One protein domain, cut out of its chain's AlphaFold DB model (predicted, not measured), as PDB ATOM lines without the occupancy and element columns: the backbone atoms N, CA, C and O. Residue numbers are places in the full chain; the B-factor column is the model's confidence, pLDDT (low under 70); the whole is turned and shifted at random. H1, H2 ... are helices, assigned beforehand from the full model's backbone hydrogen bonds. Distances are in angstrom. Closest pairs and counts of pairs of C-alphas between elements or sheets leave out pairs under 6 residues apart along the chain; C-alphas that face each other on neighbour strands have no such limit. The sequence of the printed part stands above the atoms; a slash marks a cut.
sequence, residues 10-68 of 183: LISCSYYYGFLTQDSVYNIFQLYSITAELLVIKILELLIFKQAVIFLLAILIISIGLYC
ATOM      1  N   LEU A  10     134.748 228.366 279.224       48.12
ATOM      2  CA  LEU A  10     135.488 227.499 278.302       48.12
ATOM      3  C   LEU A  10     134.627 226.377 277.702       48.12
ATOM      4  O   LEU A  10     133.800 225.783 278.383       48.12
ATOM      5  N   ILE A  11     134.902 226.081 276.427       52.38
ATOM      6  CA  ILE A  11     134.165 225.207 275.499       52.38
ATOM      7  C   ILE A  11     135.102 224.050 275.099       52.38
ATOM      8  O   ILE A  11     135.614 224.012 273.985       52.38
ATOM      9  N   SER A  12     135.448 223.150 276.020       52.47
ATOM     10  CA  SER A  12     136.292 221.984 275.678       52.47
ATOM     11  C   SER A  12     135.496 220.682 275.651       52.47
ATOM     12  O   SER A  12     135.682 219.864 274.756       52.47
ATOM     13  N   CYS A  13     134.555 220.507 276.577       54.72
ATOM     14  CA  CYS A  13     133.710 219.318 276.641       54.72
ATOM     15  C   CYS A  13     132.582 219.316 275.597       54.72
ATOM     16  O   CYS A  13     132.104 218.250 275.215       54.72
ATOM     17  N   SER A  14     132.190 220.484 275.087       57.97
ATOM     18  CA  SER A  14     131.211 220.625 274.002       57.97
ATOM     19  C   SER A  14     131.688 219.984 272.699       57.97
ATOM     20  O   SER A  14     130.873 219.422 271.985       57.97
ATOM     21  N   TYR A  15     133.000 219.952 272.429       63.00
ATOM     22  CA  TYR A  15     133.545 219.217 271.279       63.00
ATOM     23  C   TYR A  15     133.198 217.727 271.331       63.00
ATOM     24  O   TYR A  15     132.683 217.168 270.367       63.00
ATOM     25  N   TYR A  16     133.446 217.091 272.478       63.56
ATOM     26  CA  TYR A  16     133.145 215.674 272.663       63.56
ATOM     27  C   TYR A  16     131.635 215.418 272.709       63.56
ATOM     28  O   TYR A  16     131.149 214.448 272.138       63.56
ATOM     29  N   TYR A  17     130.875 216.318 273.336       68.88
ATOM     30  CA  TYR A  17     129.420 216.216 273.401       68.88
ATOM     31  C   TYR A  17     128.757 216.370 272.021       68.88
ATOM     32  O   TYR A  17     127.874 215.587 271.677       68.88
ATOM     33  N   GLY A  18     129.219 217.308 271.190       67.31
ATOM     34  CA  GLY A  18     128.784 217.449 269.797       67.31
ATOM     35  C   GLY A  18     129.167 216.250 268.939       67.31
ATOM     36  O   GLY A  18     128.358 215.777 268.145       67.31
ATOM     37  N   PHE A  19     130.348 215.671 269.170       68.00
ATOM     38  CA  PHE A  19     130.743 214.424 268.518       68.00
ATOM     39  C   PHE A  19     129.818 213.251 268.883       68.00
ATOM     40  O   PHE A  19     129.377 212.523 267.996       68.00
ATOM     41  N   LEU A  20     129.487 213.078 270.168       70.12
ATOM     42  CA  LEU A  20     128.602 212.003 270.630       70.12
ATOM     43  C   LEU A  20     127.158 212.162 270.146       70.12
ATOM     44  O   LEU A  20     126.509 211.173 269.821       70.12
ATOM     45  N   THR A  21     126.647 213.391 270.145       75.88
ATOM     46  CA  THR A  21     125.249 213.679 269.783       75.88
ATOM     47  C   THR A  21     125.034 213.799 268.277       75.88
ATOM     48  O   THR A  21     123.892 213.730 267.833       75.88
ATOM     49  N   GLN A  22     126.110 213.970 267.497       76.19
ATOM     50  CA  GLN A  22     126.076 214.292 266.063       76.19
ATOM     51  C   GLN A  22     125.221 215.526 265.731       76.19
ATOM     52  O   GLN A  22     124.797 215.713 264.591       76.19
ATOM     53  N   ASP A  23     124.993 216.387 266.720       78.19
ATOM     54  CA  ASP A  23     124.186 217.586 266.584       78.19
ATOM     55  C   ASP A  23     125.101 218.813 266.500       78.19
ATOM     56  O   ASP A  23     125.958 219.068 267.355       78.19
ATOM     57  N   SER A  24     124.933 219.578 265.423       77.44
ATOM     58  CA  SER A  24     125.800 220.704 265.078       77.44
ATOM     59  C   SER A  24     125.699 221.854 266.078       77.44
ATOM     60  O   SER A  24     126.637 222.640 266.205       77.44
ATOM     61  N   VAL A  25     124.613 221.915 266.850       79.69
ATOM     62  CA  VAL A  25     124.371 222.943 267.868       79.69
ATOM     63  C   VAL A  25     125.431 222.925 268.983       79.69
ATOM     64  O   VAL A  25     125.742 223.969 269.566       79.69
ATOM     65  N   TYR A  26     126.060 221.774 269.230       77.00
ATOM     66  CA  TYR A  26     127.116 221.611 270.235       77.00
ATOM     67  C   TYR A  26     128.538 221.714 269.658       77.00
ATOM     68  O   TYR A  26     129.515 221.613 270.401       77.00
ATOM     69  N   ASN A  27     128.686 221.935 268.346       72.50
ATOM     70  CA  ASN A  27     130.002 222.046 267.723       72.50
ATOM     71  C   ASN A  27     130.756 223.296 268.186       72.50
ATOM     72  O   ASN A  27     130.173 224.317 268.537       72.50
ATOM     73  N   ILE A  28     132.086 223.225 268.140       74.25
ATOM     74  CA  ILE A  28     132.968 224.312 268.595       74.25
ATOM     75  C   ILE A  28     133.479 225.203 267.455       74.25
ATOM     76  O   ILE A  28     133.991 226.289 267.704       74.25
ATOM     77  N   PHE A  29     133.338 224.765 266.200       79.31
ATOM     78  CA  PHE A  29     133.752 225.516 265.008       79.31
ATOM     79  C   PHE A  29     132.629 226.438 264.505       79.31
ATOM     80  O   PHE A  29     132.284 226.437 263.327       79.31
ATOM     81  N   GLN A  30     132.032 227.204 265.419       78.88
ATOM     82  CA  GLN A  30     130.949 228.153 265.154       78.88
ATOM     83  C   GLN A  30     131.039 229.350 266.109       78.88
ATOM     84  O   GLN A  30     131.707 229.280 267.138       78.88
ATOM     85  N   LEU A  31     130.374 230.459 265.766       78.19
ATOM     86  CA  LEU A  31     130.425 231.701 266.555       78.19
ATOM     87  C   LEU A  31     129.768 231.563 267.935       78.19
ATOM     88  O   LEU A  31     130.246 232.144 268.905       78.19
ATOM     89  N   TYR A  32     128.695 230.779 268.016       78.94
ATOM     90  CA  TYR A  32     127.969 230.498 269.249       78.94
ATOM     91  C   TYR A  32     127.755 228.996 269.342       78.94
ATOM     92  O   TYR A  32     127.284 228.392 268.386       78.94
ATOM     93  N   SER A  33     128.104 228.406 270.481       77.25
ATOM     94  CA  SER A  33     127.888 226.984 270.746       77.25
ATOM     95  C   SER A  33     127.081 226.820 272.020       77.25
ATOM     96  O   SER A  33     127.245 227.592 272.970       77.25
ATOM     97  N   ILE A  34     126.204 225.819 272.039       80.06
ATOM     98  CA  ILE A  34     125.517 225.420 273.263       80.06
ATOM     99  C   ILE A  34     126.418 224.439 274.008       80.06
ATOM    100  O   ILE A  34     127.060 223.574 273.416       80.06
ATOM    101  N   THR A  35     126.491 224.580 275.326       72.62
ATOM    102  CA  THR A  35     127.230 223.658 276.187       72.62
ATOM    103  C   THR A  35     126.517 223.510 277.525       72.62
ATOM    104  O   THR A  35     125.844 224.435 277.986       72.62
ATOM    105  N   ALA A  36     126.646 222.340 278.144       74.25
ATOM    106  CA  ALA A  36     126.084 222.092 279.462       74.25
ATOM    107  C   ALA A  36     126.900 222.830 280.530       74.25
ATOM    108  O   ALA A  36     128.126 222.840 280.483       74.25
ATOM    109  N   GLU A  37     126.240 223.401 281.536       73.31
ATOM    110  CA  GLU A  37     126.930 224.156 282.591       73.31
ATOM    111  C   GLU A  37     127.949 223.309 283.373       73.31
ATOM    112  O   GLU A  37     129.010 223.805 283.741       73.31
ATOM    113  N   LEU A  38     127.678 222.010 283.527       69.31
ATOM    114  CA  LEU A  38     128.586 221.038 284.150       69.31
ATOM    115  C   LEU A  38     129.889 220.818 283.362       69.31
ATOM    116  O   LEU A  38     130.852 220.273 283.892       69.31
ATOM    117  N   LEU A  39     129.915 221.210 282.089       67.88
ATOM    118  CA  LEU A  39     131.006 220.973 281.142       67.88
ATOM    119  C   LEU A  39     131.861 222.224 280.908       67.88
ATOM    120  O   LEU A  39     132.625 222.299 279.944       67.88
ATOM    121  N   VAL A  40     131.720 223.211 281.787       72.00
ATOM    122  CA  VAL A  40     132.291 224.537 281.628       72.00
ATOM    123  C   VAL A  40     133.039 224.946 282.890       72.00
ATOM    124  O   VAL A  40     132.569 224.745 284.004       72.00
ATOM    125  N   ILE A  41     134.188 225.601 282.711       72.25
ATOM    126  CA  ILE A  41     134.964 226.180 283.810       72.25
ATOM    127  C   ILE A  41     135.275 227.654 283.547       72.25
ATOM    128  O   ILE A  41     135.387 228.089 282.393       72.25
ATOM    129  N   LYS A  42     135.417 228.429 284.630       72.62
ATOM    130  CA  LYS A  42     135.912 229.808 284.566       72.62
ATOM    131  C   LYS A  42     137.389 229.779 284.164       72.62
ATOM    132  O   LYS A  42     138.175 229.027 284.735       72.62
ATOM    133  N   ILE A  43     137.765 230.619 283.204       71.12
ATOM    134  CA  ILE A  43     139.175 230.832 282.866       71.12
ATOM    135  C   ILE A  43     139.899 231.437 284.070       71.12
ATOM    136  O   ILE A  43     139.416 232.402 284.667       71.12
ATOM    137  N   LEU A  44     141.060 230.875 284.417       72.88
ATOM    138  CA  LEU A  44     141.960 231.505 285.379       72.88
ATOM    139  C   LEU A  44     142.396 232.872 284.850       72.88
ATOM    140  O   LEU A  44     142.836 232.976 283.710       72.88
ATOM    141  N   GLU A  45     142.369 233.891 285.704       69.56
ATOM    142  CA  GLU A  45     142.714 235.278 285.341       69.56
ATOM    143  C   GLU A  45     144.154 235.430 284.813       69.56
ATOM    144  O   GLU A  45     144.468 236.393 284.121       69.56
ATOM    145  N   LEU A  46     145.008 234.438 285.076       67.94
ATOM    146  CA  LEU A  46     146.398 234.359 284.622       67.94
ATOM    147  C   LEU A  46     146.567 233.812 283.190       67.94
ATOM    148  O   LEU A  46     147.674 233.858 282.657       67.94
ATOM    149  N   LEU A  47     145.518 233.257 282.572       65.19
ATOM    150  CA  LEU A  47     145.599 232.599 281.265       65.19
ATOM    151  C   LEU A  47     144.837 233.379 280.194       65.19
ATOM    152  O   LEU A  47     143.657 233.694 280.340       65.19
ATOM    153  N   ILE A  48     145.483 233.601 279.047       75.00
ATOM    154  CA  ILE A  48     144.781 234.080 277.849       75.00
ATOM    155  C   ILE A  48     143.888 232.974 277.272       75.00
ATOM    156  O   ILE A  48     144.202 231.786 277.371       75.00
ATOM    157  N   PHE A  49     142.807 233.363 276.591       69.00
ATOM    158  CA  PHE A  49     141.788 232.445 276.061       69.00
ATOM    159  C   PHE A  49     142.372 231.235 275.318       69.00
ATOM    160  O   PHE A  49     142.048 230.092 275.633       69.00
ATOM    161  N   LYS A  50     143.304 231.472 274.387       68.88
ATOM    162  CA  LYS A  50     143.951 230.406 273.608       68.88
ATOM    163  C   LYS A  50     144.674 229.388 274.494       68.88
ATOM    164  O   LYS A  50     144.584 228.193 274.242       68.88
ATOM    165  N   GLN A  51     145.386 229.849 275.522       65.56
ATOM    166  CA  GLN A  51     146.085 228.959 276.452       65.56
ATOM    167  C   GLN A  51     145.089 228.179 277.307       65.56
ATOM    168  O   GLN A  51     145.246 226.975 277.475       65.56
ATOM    169  N   ALA A  52     144.039 228.845 277.783       67.56
ATOM    170  CA  ALA A  52     143.031 228.246 278.642       67.56
ATOM    171  C   ALA A  52     142.243 227.123 277.928       67.56
ATOM    172  O   ALA A  52     142.027 226.064 278.515       67.56
ATOM    173  N   VAL A  53     141.894 227.308 276.645       71.69
ATOM    174  CA  VAL A  53     141.223 226.281 275.817       71.69
ATOM    175  C   VAL A  53     142.080 225.030 275.688       71.69
ATOM    176  O   VAL A  53     141.605 223.917 275.912       71.69
ATOM    177  N   ILE A  54     143.353 225.212 275.348       67.62
ATOM    178  CA  ILE A  54     144.258 224.089 275.130       67.62
ATOM    179  C   ILE A  54     144.563 223.370 276.448       67.62
ATOM    180  O   ILE A  54     144.593 222.140 276.494       67.62
ATOM    181  N   PHE A  55     144.753 224.135 277.520       67.38
ATOM    182  CA  PHE A  55     144.986 223.602 278.852       67.38
ATOM    183  C   PHE A  55     143.827 222.712 279.290       67.38
ATOM    184  O   PHE A  55     144.045 221.555 279.629       67.38
ATOM    185  N   LEU A  56     142.590 223.203 279.190       71.88
ATOM    186  CA  LEU A  56     141.410 222.450 279.601       71.88
ATOM    187  C   LEU A  56     141.215 221.165 278.788       71.88
ATOM    188  O   LEU A  56     140.867 220.129 279.355       71.88
ATOM    189  N   LEU A  57     141.475 221.209 277.479       73.06
ATOM    190  CA  LEU A  57     141.459 220.013 276.639       73.06
ATOM    191  C   LEU A  57     142.480 218.973 277.129       73.06
ATOM    192  O   LEU A  57     142.152 217.792 277.234       73.06
ATOM    193  N   ALA A  58     143.691 219.408 277.487       68.81
ATOM    194  CA  ALA A  58     144.713 218.527 278.042       68.81
ATOM    195  C   ALA A  58     144.294 217.927 279.395       68.81
ATOM    196  O   ALA A  58     144.459 216.723 279.592       68.81
ATOM    197  N   ILE A  59     143.689 218.722 280.292       69.88
ATOM    198  CA  ILE A  59     143.176 218.223 281.581       69.88
ATOM    199  C   ILE A  59     142.163 217.108 281.360       69.88
ATOM    200  O   ILE A  59     142.262 216.071 282.007       69.88
ATOM    201  N   LEU A  60     141.195 217.307 280.466       72.06
ATOM    202  CA  LEU A  60     140.140 216.324 280.217       72.06
ATOM    203  C   LEU A  60     140.707 215.016 279.693       72.06
ATOM    204  O   LEU A  60     140.401 213.951 280.219       72.06
ATOM    205  N   ILE A  61     141.582 215.114 278.695       71.69
ATOM    206  CA  ILE A  61     142.260 213.968 278.110       71.69
ATOM    207  C   ILE A  61     143.005 213.174 279.187       71.69
ATOM    208  O   ILE A  61     142.883 211.954 279.255       71.69
ATOM    209  N   ILE A  62     143.763 213.850 280.045       69.69
ATOM    210  CA  ILE A  62     144.537 213.197 281.104       69.69
ATOM    211  C   ILE A  62     143.606 212.623 282.177       69.69
ATOM    212  O   ILE A  62     143.776 211.481 282.591       69.69
ATOM    213  N   SER A  63     142.578 213.372 282.570       69.38
ATOM    214  CA  SER A  63     141.609 212.960 283.589       69.38
ATOM    215  C   SER A  63     140.845 211.709 283.174       69.38
ATOM    216  O   SER A  63     140.636 210.828 284.001       69.38
ATOM    217  N   ILE A  64     140.474 211.591 281.896       71.25
ATOM    218  CA  ILE A  64     139.850 210.381 281.356       71.25
ATOM    219  C   ILE A  64     140.803 209.193 281.512       71.25
ATOM    220  O   ILE A  64     140.425 208.185 282.101       71.25
ATOM    221  N   GLY A  65     142.056 209.320 281.064       68.25
ATOM    222  CA  GLY A  65     143.044 208.240 281.168       68.25
ATOM    223  C   GLY A  65     143.342 207.803 282.606       68.25
ATOM    224  O   GLY A  65     143.477 206.609 282.872       68.25
ATOM    225  N   LEU A  66     143.411 208.762 283.533       67.62
ATOM    226  CA  LEU A  66     143.756 208.526 284.936       67.62
ATOM    227  C   LEU A  66     142.573 208.023 285.777       67.62
ATOM    228  O   LEU A  66     142.738 207.079 286.549       67.62
ATOM    229  N   TYR A  67     141.393 208.635 285.653       68.38
ATOM    230  CA  TYR A  67     140.286 208.441 286.602       68.38
ATOM    231  C   TYR A  67     139.142 207.568 286.079       68.38
ATOM    232  O   TYR A  67     138.340 207.084 286.877       68.38
ATOM    233  N   CYS A  68     139.013 207.335 284.767       67.56
ATOM    234  CA  CYS A  68     137.935 206.468 284.289       67.56
ATOM    235  C   CYS A  68     138.139 205.024 284.763       67.56
ATOM    236  O   CYS A  68     139.227 204.454 284.652       67.56
TER     237      CYS A  68
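This is residues 10 to 68 of the 183 residues of an uncharacterized protein of Aspergillus luchuensis (strain CBS 106.47) (UniProt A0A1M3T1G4). Picture one long helix, H2, with a short helix, H1, that begins near H2's middle and points away from it, while a long winding link, residues 22 to 48, folds back past H1 and crosses over to where H2 begins. The two helices meet only loosely, and residues 61 to 68, of which 61 to 67 belong to H2, stick out. You have 59 printed residues with two named helices, H1 then H2, and no named strand; the class is all helix, though under half of the residues, 28 of 59, are in named elements. The whole is compact, with a radius of gyration of the C-alphas of 11.8 A and spans of 32 by 29 by 18 A.

Starting from Leu 10, you come first to H1, residues 13 to 21, and after a long link of 27 residues to H2, residues 49 to 67. Look at Cys 13 and Leu 57: their C-alphas, the closest of the two helices, are 7.8 A apart. H1 and H2 are close but not clearly touching, with 2 pairs of C-alphas within 8 A. Their lines stand at a steep tilt of 63 degrees, and they run the same way. In H1 and H2, every O i to N i+4 pair is within hydrogen-bond range.

Find C-alpha 13 at (133.710, 219.318, 276.641); from there H1 runs 12.3 A to C-alpha 21. Then find C-alpha 49 at (141.788, 232.445, 276.061), where H2 begins; it runs 26.3 A to C-alpha 67 at (140.286, 208.441, 286.602).

The two C-alphas farthest apart, those of Gln 22 and Leu 46, are 34.1 A apart. The printed part has no cut. In the B-factor column you will find a mean pLDDT of 70.1 for the printed part, with 29 residues under 70, among them residues 10 to 19 and 65 to 68.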